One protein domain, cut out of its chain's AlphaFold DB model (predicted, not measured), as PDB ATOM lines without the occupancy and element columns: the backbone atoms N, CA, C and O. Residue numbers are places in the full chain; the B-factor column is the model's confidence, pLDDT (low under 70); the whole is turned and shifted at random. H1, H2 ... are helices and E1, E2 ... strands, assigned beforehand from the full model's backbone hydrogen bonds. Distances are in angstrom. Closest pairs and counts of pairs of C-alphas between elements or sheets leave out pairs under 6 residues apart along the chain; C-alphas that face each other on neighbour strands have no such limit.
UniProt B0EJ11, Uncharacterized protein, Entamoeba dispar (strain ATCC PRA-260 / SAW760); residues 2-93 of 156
ATOM      1  N   LYS A   2      20.792 -14.282  49.644       80.19
ATOM      2  CA  LYS A   2      20.597 -15.561  50.363       80.19
ATOM      3  C   LYS A   2      21.668 -16.575  49.927       80.19
ATOM      4  O   LYS A   2      21.379 -17.466  49.135       80.19
ATOM      5  N   PHE A   3      22.894 -16.412  50.437       79.50
ATOM      6  CA  PHE A   3      24.108 -17.139  50.017       79.50
ATOM      7  C   PHE A   3      23.882 -18.645  49.801       79.50
ATOM      8  O   PHE A   3      24.049 -19.141  48.690       79.50
ATOM      9  N   GLY A   4      23.404 -19.365  50.821       81.69
ATOM     10  CA  GLY A   4      23.208 -20.817  50.731       81.69
ATOM     11  C   GLY A   4      22.189 -21.261  49.672       81.69
ATOM     12  O   GLY A   4      22.364 -22.315  49.061       81.69
ATOM     13  N   ILE A   5      21.153 -20.455  49.411       85.12
ATOM     14  CA  ILE A   5      20.155 -20.755  48.373       85.12
ATOM     15  C   ILE A   5      20.786 -20.601  46.993       85.12
ATOM     16  O   ILE A   5      20.656 -21.499  46.167       85.12
ATOM     17  N   THR A   6      21.513 -19.505  46.767       83.81
ATOM     18  CA  THR A   6      22.193 -19.240  45.494       83.81
ATOM     19  C   THR A   6      23.149 -20.375  45.126       83.81
ATOM     20  O   THR A   6      23.070 -20.891  44.016       83.81
ATOM     21  N   ILE A   7      23.976 -20.835  46.073       87.88
ATOM     22  CA  ILE A   7      24.900 -21.956  45.839       87.88
ATOM     23  C   ILE A   7      24.144 -23.232  45.454       87.88
ATOM     24  O   ILE A   7      24.493 -23.882  44.470       87.88
ATOM     25  N   ASN A   8      23.107 -23.598  46.213       86.44
ATOM     26  CA  ASN A   8      22.369 -24.835  45.962       86.44
ATOM     27  C   ASN A   8      21.659 -24.806  44.599       86.44
ATOM     28  O   ASN A   8      21.749 -25.783  43.862       86.44
ATOM     29  N   VAL A   9      21.024 -23.686  44.235       87.94
ATOM     30  CA  VAL A   9      20.361 -23.530  42.930       87.94
ATOM     31  C   VAL A   9      21.365 -23.685  41.787       87.94
ATOM     32  O   VAL A   9      21.126 -24.469  40.872       87.94
ATOM     33  N   SER A  10      22.520 -23.015  41.856       85.19
ATOM     34  CA  SER A  10      23.554 -23.136  40.821       85.19
ATOM     35  C   SER A  10      24.092 -24.566  40.680       85.19
ATOM     36  O   SER A  10      24.389 -25.008  39.570       85.19
ATOM     37  N   CYS A  11      24.206 -25.312  41.782       87.06
ATOM     38  CA  CYS A  11      24.636 -26.708  41.746       87.06
ATOM     39  C   CYS A  11      23.600 -27.646  41.124       87.06
ATOM     40  O   CYS A  11      23.987 -28.540  40.369       87.06
ATOM     41  N   GLU A  12      22.318 -27.480  41.454       87.81
ATOM     42  CA  GLU A  12      21.267 -28.347  40.917       87.81
ATOM     43  C   GLU A  12      21.016 -28.073  39.432       87.81
ATOM     44  O   GLU A  12      20.959 -29.024  38.658       87.81
ATOM     45  N   LEU A  13      21.013 -26.806  38.995       87.88
ATOM     46  CA  LEU A  13      20.893 -26.466  37.569       87.88
ATOM     47  C   LEU A  13      21.995 -27.130  36.730       87.88
ATOM     48  O   LEU A  13      21.705 -27.803  35.742       87.88
ATOM     49  N   GLY A  14      23.255 -27.033  37.171       85.38
ATOM     50  CA  GLY A  14      24.371 -27.672  36.468       85.38
ATOM     51  C   GLY A  14      24.309 -29.205  36.482       85.38
ATOM     52  O   GLY A  14      24.780 -29.852  35.548       85.38
ATOM     53  N   TYR A  15      23.727 -29.809  37.524       86.88
ATOM     54  CA  TYR A  15      23.488 -31.253  37.572       86.88
ATOM     55  C   TYR A  15      22.393 -31.677  36.585       86.88
ATOM     56  O   TYR A  15      22.568 -32.663  35.866       86.88
ATOM     57  N   GLU A  16      21.281 -30.943  36.537       87.06
ATOM     58  CA  GLU A  16      20.152 -31.223  35.649       87.06
ATOM     59  C   GLU A  16      20.523 -31.080  34.174       87.06
ATOM     60  O   GLU A  16      20.204 -31.967  33.380       87.06
ATOM     61  N   GLU A  17      21.226 -30.008  33.807       87.00
ATOM     62  CA  GLU A  17      21.736 -29.803  32.447       87.00
ATOM     63  C   GLU A  17      22.619 -30.972  32.010       87.00
ATOM     64  O   GLU A  17      22.421 -31.547  30.939       87.00
ATOM     65  N   GLU A  18      23.541 -31.401  32.874       85.94
ATOM     66  CA  GLU A  18      24.431 -32.500  32.527       85.94
ATOM     67  C   GLU A  18      23.712 -33.849  32.424       85.94
ATOM     68  O   GLU A  18      24.137 -34.711  31.656       85.94
ATOM     69  N   MET A  19      22.641 -34.056  33.192       86.31
ATOM     70  CA  MET A  19      21.810 -35.255  33.073       86.31
ATOM     71  C   MET A  19      20.976 -35.252  31.794       86.31
ATOM     72  O   MET A  19      20.837 -36.305  31.173       86.31
ATOM     73  N   LYS A  20      20.470 -34.088  31.367       85.75
ATOM     74  CA  LYS A  20      19.723 -33.936  30.108       85.75
ATOM     75  C   LYS A  20      20.586 -34.250  28.883       85.75
ATOM     76  O   LYS A  20      20.111 -34.906  27.964       85.75
ATOM     77  N   GLU A  21      21.866 -33.870  28.891       83.88
ATOM     78  CA  GLU A  21      22.808 -34.141  27.788       83.88
ATOM     79  C   GLU A  21      23.078 -35.640  27.526       83.88
ATOM     80  O   GLU A  21      23.640 -35.990  26.489       83.88
ATOM     81  N   LYS A  22      22.752 -36.539  28.466       80.94
ATOM     82  CA  LYS A  22      23.209 -37.943  28.437       80.94
ATOM     83  C   LYS A  22      22.314 -38.892  27.637       80.94
ATOM     84  O   LYS A  22      22.794 -39.967  27.286       80.94
ATOM     85  N   GLY A  23      21.065 -38.518  27.355       76.94
ATOM     86  CA  GLY A  23      20.104 -39.366  26.640       76.94
ATOM     87  C   GLY A  23      19.764 -40.685  27.357       76.94
ATOM     88  O   GLY A  23      19.999 -40.842  28.561       76.94
ATOM     89  N   GLU A  24      19.188 -41.636  26.617       81.38
ATOM     90  CA  GLU A  24      18.901 -42.983  27.122       81.38
ATOM     91  C   GLU A  24      20.182 -43.811  27.284       81.38
ATOM     92  O   GLU A  24      21.093 -43.772  26.460       81.38
ATOM     93  N   MET A  25      20.255 -44.572  28.377       87.38
ATOM     94  CA  MET A  25      21.413 -45.390  28.732       87.38
ATOM     95  C   MET A  25      20.950 -46.693  29.378       87.38
ATOM     96  O   MET A  25      19.949 -46.710  30.097       87.38
ATOM     97  N   ASP A  26      21.733 -47.758  29.210       91.00
ATOM     98  CA  ASP A  26      21.554 -48.985  29.981       91.00
ATOM     99  C   ASP A  26      21.775 -48.744  31.489       91.00
ATOM    100  O   ASP A  26      22.455 -47.804  31.917       91.00
ATOM    101  N   GLU A  27      21.228 -49.633  32.318       86.94
ATOM    102  CA  GLU A  27      21.195 -49.468  33.774       86.94
ATOM    103  C   GLU A  27      22.597 -49.394  34.418       86.94
ATOM    104  O   GLU A  27      22.814 -48.664  35.394       86.94
ATOM    105  N   LYS A  28      23.592 -50.106  33.871       87.88
ATOM    106  CA  LYS A  28      24.965 -50.102  34.402       87.88
ATOM    107  C   LYS A  28      25.665 -48.783  34.076       87.88
ATOM    108  O   LYS A  28      26.303 -48.186  34.953       87.88
ATOM    109  N   THR A  29      25.515 -48.300  32.845       86.12
ATOM    110  CA  THR A  29      26.047 -47.004  32.408       86.12
ATOM    111  C   THR A  29      25.384 -45.857  33.164       86.12
ATOM    112  O   THR A  29      26.082 -44.983  33.691       86.12
ATOM    113  N   LYS A  30      24.061 -45.914  33.343       88.12
ATOM    114  CA  LYS A  30      23.283 -44.936  34.112       88.12
ATOM    115  C   LYS A  30      23.800 -44.786  35.543       88.12
ATOM    116  O   LYS A  30      24.096 -43.670  35.973       88.12
ATOM    117  N   LYS A  31      24.021 -45.891  36.268       88.12
ATOM    118  CA  LYS A  31      24.589 -45.860  37.634       88.12
ATOM    119  C   LYS A  31      25.960 -45.179  37.686       88.12
ATOM    120  O   LYS A  31      26.206 -44.345  38.563       88.12
ATOM    121  N   ARG A  32      26.854 -45.489  36.738       88.44
ATOM    122  CA  ARG A  32      28.190 -44.869  36.656       88.44
ATOM    123  C   ARG A  32      28.102 -43.371  36.365       88.44
ATOM    124  O   ARG A  32      28.809 -42.581  36.995       88.44
ATOM    125  N   VAL A  33      27.236 -42.975  35.437       87.81
ATOM    126  CA  VAL A  33      27.012 -41.572  35.076       87.81
ATOM    127  C   VAL A  33      26.447 -40.786  36.253       87.81
ATOM    128  O   VAL A  33      26.982 -39.724  36.571       87.81
ATOM    129  N   ILE A  34      25.449 -41.323  36.959       88.81
ATOM    130  CA  ILE A  34      24.886 -40.692  38.159       88.81
ATOM    131  C   ILE A  34      25.976 -40.457  39.203       88.81
ATOM    132  O   ILE A  34      26.123 -39.338  39.694       88.81
ATOM    133  N   LYS A  35      26.798 -41.473  39.493       91.19
ATOM    134  CA  LYS A  35      27.907 -41.352  40.451       91.19
ATOM    135  C   LYS A  35      28.890 -40.241  40.063       91.19
ATOM    136  O   LYS A  35      29.245 -39.411  40.898       91.19
ATOM    137  N   ASN A  36      29.312 -40.200  38.799       89.81
ATOM    138  CA  ASN A  36      30.280 -39.210  38.317       89.81
ATOM    139  C   ASN A  36      29.716 -37.786  38.284       89.81
ATOM    140  O   ASN A  36      30.447 -36.823  38.508       89.81
ATOM    141  N   THR A  37      28.433 -37.636  37.977       89.50
ATOM    142  CA  THR A  37      27.765 -36.329  37.916       89.50
ATOM    143  C   THR A  37      27.518 -35.785  39.317       89.50
ATOM    144  O   THR A  37      27.858 -34.637  39.576       89.50
ATOM    145  N   LYS A  38      27.086 -36.628  40.269       90.00
ATOM    146  CA  LYS A  38      27.015 -36.252  41.692       90.00
ATOM    147  C   LYS A  38      28.374 -35.793  42.226       90.00
ATOM    148  O   LYS A  38      28.470 -34.713  42.791       90.00
ATOM    149  N   ARG A  39      29.446 -36.546  41.947       90.06
ATOM    150  CA  ARG A  39      30.812 -36.155  42.341       90.06
ATOM    151  C   ARG A  39      31.211 -34.785  41.778       90.06
ATOM    152  O   ARG A  39      31.832 -33.995  42.482       90.06
ATOM    153  N   ARG A  40      30.888 -34.499  40.513       90.00
ATOM    154  CA  ARG A  40      31.183 -33.193  39.897       90.00
ATOM    155  C   ARG A  40      30.325 -32.073  40.467       90.00
ATOM    156  O   ARG A  40      30.863 -30.998  40.695       90.00
ATOM    157  N   ARG A  41      29.050 -32.334  40.764       91.50
ATOM    158  CA  ARG A  41      28.179 -31.398  41.483       91.50
ATOM    159  C   ARG A  41      28.797 -30.993  42.820       91.50
ATOM    160  O   ARG A  41      28.861 -29.804  43.103       91.50
ATOM    161  N   ASP A  42      29.322 -31.945  43.589       89.12
ATOM    162  CA  ASP A  42      29.948 -31.659  44.887       89.12
ATOM    163  C   ASP A  42      31.249 -30.847  44.739       89.12
ATOM    164  O   ASP A  42      31.465 -29.882  45.469       89.12
ATOM    165  N   ILE A  43      32.092 -31.169  43.748       90.00
ATOM    166  CA  ILE A  43      33.294 -30.376  43.423       90.00
ATOM    167  C   ILE A  43      32.909 -28.943  43.025       90.00
ATOM    168  O   ILE A  43      33.498 -27.978  43.515       90.00
ATOM    169  N   ASN A  44      31.900 -28.806  42.162       91.44
ATOM    170  CA  ASN A  44      31.390 -27.514  41.718       91.44
ATOM    171  C   ASN A  44      30.789 -26.735  42.881       91.44
ATOM    172  O   ASN A  44      31.013 -25.535  42.959       91.44
ATOM    173  N   LYS A  45      30.104 -27.393  43.821       92.06
ATOM    174  CA  LYS A  45      29.575 -26.751  45.025       92.06
ATOM    175  C   LYS A  45      30.671 -26.052  45.809       92.06
ATOM    176  O   LYS A  45      30.531 -24.870  46.112       92.06
ATOM    177  N   SER A  46      31.776 -26.741  46.078       90.62
ATOM    178  CA  SER A  46      32.924 -26.142  46.763       90.62
ATOM    179  C   SER A  46      33.517 -24.971  45.974       90.62
ATOM    180  O   SER A  46      33.802 -23.928  46.558       90.62
ATOM    181  N   ALA A  47      33.662 -25.110  44.652       91.56
ATOM    182  CA  ALA A  47      34.201 -24.052  43.798       91.56
ATOM    183  C   ALA A  47      33.291 -22.816  43.733       91.56
ATOM    184  O   ALA A  47      33.779 -21.706  43.915       91.56
ATOM    185  N   ILE A  48      31.981 -22.989  43.528       92.25
ATOM    186  CA  ILE A  48      31.001 -21.892  43.507       92.25
ATOM    187  C   ILE A  48      30.991 -21.204  44.871       92.25
ATOM    188  O   ILE A  48      31.145 -19.991  44.927       92.25
ATOM    189  N   THR A  49      30.899 -21.971  45.964       93.06
ATOM    190  CA  THR A  49      30.904 -21.426  47.334       93.06
ATOM    191  C   THR A  49      32.127 -20.546  47.563       93.06
ATOM    192  O   THR A  49      31.994 -19.398  47.979       93.06
ATOM    193  N   PHE A  50      33.320 -21.059  47.245       93.12
ATOM    194  CA  PHE A  50      34.561 -20.310  47.401       93.12
ATOM    195  C   PHE A  50      34.608 -19.070  46.504       93.12
ATOM    196  O   PHE A  50      34.898 -17.978  46.982       93.12
ATOM    197  N   ASN A  51      34.273 -19.213  45.222       93.50
ATOM    198  CA  ASN A  51      34.319 -18.108  44.271       93.50
ATOM    199  C   ASN A  51      33.332 -16.991  44.644       93.50
ATOM    200  O   ASN A  51      33.678 -15.818  44.524       93.50
ATOM    201  N   THR A  52      32.141 -17.334  45.142       92.38
ATOM    202  CA  THR A  52      31.177 -16.355  45.656       92.38
ATOM    203  C   THR A  52      31.715 -15.646  46.898       92.38
ATOM    204  O   THR A  52      31.592 -14.429  46.977       92.38
ATOM    205  N   MET A  53      32.363 -16.348  47.836       92.25
ATOM    206  CA  MET A  53      33.002 -15.690  48.988       92.25
ATOM    207  C   MET A  53      34.095 -14.710  48.554       92.25
ATOM    208  O   MET A  53      34.148 -13.598  49.070       92.25
ATOM    209  N   VAL A  54      34.923 -15.081  47.572       93.25
ATOM    210  CA  VAL A  54      35.935 -14.172  47.009       93.25
ATOM    211  C   VAL A  54      35.279 -12.916  46.437       93.25
ATOM    212  O   VAL A  54      35.708 -11.819  46.765       93.25
ATOM    213  N   GLN A  55      34.205 -13.059  45.655       91.81
ATOM    214  CA  GLN A  55      33.465 -11.913  45.115       91.81
ATOM    215  C   GLN A  55      32.867 -11.032  46.216       91.81
ATOM    216  O   GLN A  55      32.890  -9.813  46.108       91.81
ATOM    217  N   MET A  56      32.335 -11.628  47.287       91.44
ATOM    218  CA  MET A  56      31.804 -10.867  48.421       91.44
ATOM    219  C   MET A  56      32.902 -10.057  49.112       91.44
ATOM    220  O   MET A  56      32.672  -8.900  49.444       91.44
ATOM    221  N   VAL A  57      34.090 -10.642  49.279       89.75
ATOM    222  CA  VAL A  57      35.259  -9.971  49.859       89.75
ATOM    223  C   VAL A  57      35.777  -8.854  48.939       89.75
ATOM    224  O   VAL A  57      36.078  -7.760  49.410       89.75
ATOM    225  N   GLU A  58      35.798  -9.073  47.621       90.94
ATOM    226  CA  GLU A  58      36.110  -8.022  46.638       90.94
ATOM    227  C   GLU A  58      35.103  -6.860  46.711       90.94
ATOM    228  O   GLU A  58      35.496  -5.695  46.734       90.94
ATOM    229  N   ASN A  59      33.807  -7.163  46.836       90.00
ATOM    230  CA  ASN A  59      32.739  -6.159  46.896       90.00
ATOM    231  C   ASN A  59      32.780  -5.279  48.154       90.00
ATOM    232  O   ASN A  59      32.266  -4.164  48.118       90.00
ATOM    233  N   ILE A  60      33.364  -5.759  49.256       88.75
ATOM    234  CA  ILE A  60      33.537  -4.972  50.490       88.75
ATOM    235  C   ILE A  60      34.880  -4.218  50.531       88.75
ATOM    236  O   ILE A  60      35.213  -3.633  51.556       88.75
ATOM    237  N   GLY A  61      35.648  -4.211  49.432       86.06
ATOM    238  CA  GLY A  61      36.819  -3.342  49.257       86.06
ATOM    239  C   GLY A  61      38.189  -4.025  49.311       86.06
ATOM    240  O   GLY A  61      39.210  -3.340  49.219       86.06
ATOM    241  N   TYR A  62      38.251  -5.355  49.424       89.62
ATOM    242  CA  TYR A  62      39.525  -6.073  49.340       89.62
ATOM    243  C   TYR A  62      39.959  -6.252  47.883       89.62
ATOM    244  O   TYR A  62      39.156  -6.521  46.992       89.62
ATOM    245  N   LYS A  63      41.267  -6.183  47.637       90.81
ATOM    246  CA  LYS A  63      41.878  -6.489  46.339       90.81
ATOM    247  C   LYS A  63      42.426  -7.909  46.356       90.81
ATOM    248  O   LYS A  63      43.263  -8.235  47.192       90.81
ATOM    249  N   ILE A  64      41.977  -8.755  45.428       93.06
ATOM    250  CA  ILE A  64      42.383 -10.163  45.352       93.06
ATOM    251  C   ILE A  64      43.159 -10.415  44.058       93.06
ATOM    252  O   ILE A  64      42.589 -10.414  42.966       93.06
ATOM    253  N   THR A  65      44.454 -10.713  44.168       92.44
ATOM    254  CA  THR A  65      45.247 -11.185  43.025       92.44
ATOM    255  C   THR A  65      45.019 -12.678  42.838       92.44
ATOM    256  O   THR A  65      45.252 -13.480  43.746       92.44
ATOM    257  N   LYS A  66      44.577 -13.075  41.642       92.88
ATOM    258  CA  LYS A  66      44.196 -14.455  41.305       92.88
ATOM    259  C   LYS A  66      45.295 -15.124  40.473       92.88
ATOM    260  O   LYS A  66      45.859 -14.513  39.570       92.88
ATOM    261  N   ARG A  67      45.583 -16.398  40.740       90.31
ATOM    262  CA  ARG A  67      46.469 -17.235  39.918       90.31
ATOM    263  C   ARG A  67      45.674 -17.873  38.778       90.31
ATOM    264  O   ARG A  67      44.591 -18.418  39.001       90.31
ATOM    265  N   SER A  68      46.243 -17.863  37.572       84.56
ATOM    266  CA  SER A  68      45.688 -18.598  36.432       84.56
ATOM    267  C   SER A  68      45.821 -20.107  36.631       84.56
ATOM    268  O   SER A  68      46.844 -20.612  37.093       84.56
ATOM    269  N   ILE A  69      44.772 -20.839  36.275       84.69
ATOM    270  CA  ILE A  69      44.730 -22.300  36.321       84.69
ATOM    271  C   ILE A  69      44.013 -22.753  35.061       84.69
ATOM    272  O   ILE A  69      43.145 -22.054  34.539       84.69
ATOM    273  N   LYS A  70      44.365 -23.939  34.579       85.31
ATOM    274  CA  LYS A  70      43.675 -24.551  33.454       85.31
ATOM    275  C   LYS A  70      42.244 -24.915  33.854       85.31
ATOM    276  O   LYS A  70      42.033 -25.674  34.799       85.31
ATOM    277  N   SER A  71      41.276 -24.422  33.094       82.88
ATOM    278  CA  SER A  71      39.875 -24.800  33.245       82.88
ATOM    279  C   SER A  71      39.650 -26.244  32.792       82.88
ATOM    280  O   SER A  71      40.170 -26.674  31.758       82.88
ATOM    281  N   ALA A  72      38.824 -26.983  33.524       84.81
ATOM    282  CA  ALA A  72      38.343 -28.292  33.103       84.81
ATOM    283  C   ALA A  72      36.936 -28.169  32.501       84.81
ATOM    284  O   ALA A  72      36.119 -27.380  32.960       84.81
ATOM    285  N   LYS A  73      36.629 -28.982  31.484       83.56
ATOM    286  CA  LYS A  73      35.405 -28.839  30.667       83.56
ATOM    287  C   LYS A  73      34.092 -28.942  31.458       83.56
ATOM    288  O   LYS A  73      33.103 -28.339  31.071       83.56
ATOM    289  N   LYS A  74      34.058 -29.765  32.508       83.44
ATOM    290  CA  LYS A  74      32.826 -30.127  33.239       83.44
ATOM    291  C   LYS A  74      32.855 -29.735  34.719       83.44
ATOM    292  O   LYS A  74      31.938 -30.088  35.456       83.44
ATOM    293  N   THR A  75      33.909 -29.058  35.170       86.06
ATOM    294  CA  THR A  75      34.015 -28.594  36.557       86.06
ATOM    295  C   THR A  75      34.384 -27.129  36.592       86.06
ATOM    296  O   THR A  75      35.265 -26.690  35.856       86.06
ATOM    297  N   ILE A  76      33.744 -26.396  37.493       88.00
ATOM    298  CA  ILE A  76      34.013 -24.984  37.715       88.00
ATOM    299  C   ILE A  76      35.407 -24.848  38.317       88.00
ATOM    300  O   ILE A  76      35.770 -25.536  39.274       88.00
ATOM    301  N   GLN A  77      36.199 -23.956  37.733       90.44
ATOM    302  CA  GLN A  77      37.515 -23.633  38.246       90.44
ATOM    303  C   GLN A  77      37.373 -22.823  39.534       90.44
ATOM    304  O   GLN A  77      36.827 -21.720  39.548       90.44
ATOM    305  N   MET A  78      37.881 -23.384  40.623       92.06
ATOM    306  CA  MET A  78      38.008 -22.671  41.885       92.06
ATOM    307  C   MET A  78      39.117 -21.625  41.762       92.06
ATOM    308  O   MET A  78      40.218 -21.941  41.303       92.06
ATOM    309  N   ILE A  79      38.832 -20.395  42.182       93.06
ATOM    310  CA  ILE A  79      39.814 -19.316  42.249       93.06
ATOM    311  C   ILE A  79      40.974 -19.759  43.150       93.06
ATOM    312  O   ILE A  79      40.776 -20.352  44.209       93.06
ATOM    313  N   LYS A  80      42.204 -19.466  42.728       92.62
ATOM    314  CA  LYS A  80      43.386 -19.574  43.587       92.62
ATOM    315  C   LYS A  80      43.882 -18.176  43.881       92.62
ATOM    316  O   LYS A  80      44.214 -17.435  42.960       92.62
ATOM    317  N   ILE A  81      43.883 -17.828  45.158       92.56
ATOM    318  CA  ILE A  81      44.336 -16.526  45.628       92.56
ATOM    319  C   ILE A  81      45.857 -16.570  45.730       92.56
ATOM    320  O   ILE A  81      46.409 -17.501  46.311       92.56
ATOM    321  N   LYS A  82      46.508 -15.573  45.139       92.12
ATOM    322  CA  LYS A  82      47.940 -15.327  45.281       92.12
ATOM    323  C   LYS A  82      48.188 -14.290  46.375       92.12
ATOM    324  O   LYS A  82      49.048 -14.492  47.219       92.12
ATOM    325  N   GLU A  83      47.439 -13.189  46.357       91.31
ATOM    326  CA  GLU A  83      47.636 -12.059  47.273       91.31
ATOM    327  C   GLU A  83      46.285 -11.428  47.643       91.31
ATOM    328  O   GLU A  83      45.351 -11.434  46.834       91.31
ATOM    329  N   ILE A  84      46.195 -10.888  48.860       91.06
ATOM    330  CA  ILE A  84      45.049 -10.142  49.397       91.06
ATOM    331  C   ILE A  84      45.550  -8.774  49.868       91.06
ATOM    332  O   ILE A  84      46.510  -8.684  50.639       91.06
ATOM    333  N   GLY A  85      44.899  -7.711  49.411       87.81
ATOM    334  CA  GLY A  85      45.159  -6.329  49.800       87.81
ATOM    335  C   GLY A  85      43.890  -5.593  50.217       87.81
ATOM    336  O   GLY A  85      42.780  -6.080  50.002       87.81
ATOM    337  N   ILE A  86      44.062  -4.417  50.810       81.25
ATOM    338  CA  ILE A  86      42.991  -3.490  51.200       81.25
ATOM    339  C   ILE A  86      43.454  -2.091  50.794       81.25
ATOM    340  O   ILE A  86      44.575  -1.699  51.112       81.25
ATOM    341  N   GLY A  87      42.618  -1.337  50.076       72.50
ATOM    342  CA  GLY A  87      43.038  -0.034  49.552       72.50
ATOM    343  C   GLY A  87      44.238  -0.173  48.606       72.50
ATOM    344  O   GLY A  87      44.184  -0.955  47.658       72.50
ATOM    345  N   GLU A  88      45.317   0.576  48.826       68.44
ATOM    346  CA  GLU A  88      46.554   0.488  48.024       68.44
ATOM    347  C   GLU A  88      47.593  -0.498  48.581       68.44
ATOM    348  O   GLU A  88      48.599  -0.768  47.929       68.44
ATOM    349  N   GLU A  89      47.337  -1.099  49.744       72.06
ATOM    350  CA  GLU A  89      48.321  -1.914  50.453       72.06
ATOM    351  C   GLU A  89      48.052  -3.417  50.308       72.06
ATOM    352  O   GLU A  89      46.941  -3.911  50.533       72.06
ATOM    353  N   TRP A  90      49.102  -4.180  49.991       69.69
ATOM    354  CA  TRP A  90      49.078  -5.643  50.013       69.69
ATOM    355  C   TRP A  90      49.362  -6.149  51.421       69.69
ATOM    356  O   TRP A  90      50.403  -5.838  51.995       69.69
ATOM    357  N   LYS A  91      48.448  -6.949  51.975       72.00
ATOM    358  CA  LYS A  91      48.500  -7.370  53.382       72.00
ATOM    359  C   LYS A  91      48.854  -8.839  53.555       72.00
ATOM    360  O   LYS A  91      49.497  -9.191  54.537       72.00
ATOM    361  N   MET A  92      48.479  -9.705  52.612       85.94
ATOM    362  CA  MET A  92      48.779 -11.137  52.702       85.94
ATOM    363  C   MET A  92      49.212 -11.704  51.358       85.94
ATOM    364  O   MET A  92      48.498 -11.580  50.364       85.94
ATOM    365  N   LYS A  93      50.371 -12.365  51.347       89.19
ATOM    366  CA  LYS A  93      50.875 -13.160  50.220       89.19
ATOM    367  C   LYS A  93      50.544 -14.640  50.408       89.19
ATOM    368  O   LYS A  93      50.107 -15.059  51.481       89.19
TER     369      LYS A  93
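What this domain is: This is residues 2 to 93 of the 156 residues of an uncharacterized protein of Entamoeba dispar (strain ATCC PRA-260 / SAW760) (UniProt B0EJ11). A long helix, H2, forms the spine; the shorter H1 folds back beside it as a helical hairpin, and a small three-stranded sheet sits by its last part. Between E1 and E2 a long loop, residues 68 to 79, reaches back from the sheet. The printed part has 92 residues, in the order H1, H2, E1, E2, E3; the sheet is E1 - E2 - E3, antiparallel, and the class is mixed. It is loose, with a radius of gyration of the C-alphas of 17.1 A, and spans 58 by 29 by 15 A.

How they stand to each other: H1, residues 3 to 20, and H2, residues 27 to 59, touch, H2 with its residues 37 to 49 alone; their closest C-alphas, those of Cys 11 and Arg 41, are 5.9 A apart. They run opposite ways at a shallow tilt of 33 degrees, only just short of steep. In both helices every O i to N i+4 pair is within hydrogen-bond range. E1, residues 62 to 67, E2, residues 80 to 86, and E3, residues 89 to 93, form a meander, each strand the antiparallel neighbour of the one before. N 63 and O 85 are 2.8 A apart; N 84 and O 92 are 2.8 A apart. H2 is on one face of this sheet, two layers, at a height of 10.1 A and over none of its strands. H1 is apart from the three strands.

Where its parts are: H1 is 26.4 A long from C-alpha 3 at (24.108, -17.139, 50.017). H2 is 46.7 A long. E1 measures 16.2 A, E2 17.8 A and E3 11.5 A, ending at C-alpha 93 (50.875, -13.160, 50.220).

The domain as a whole: The C-alphas of Asp 26 and Glu 88 are the farthest apart, 58.3 A. The printed part has no cut; the link from E1 to E2 is long. Residues 88 and 90 have pLDDT under 70.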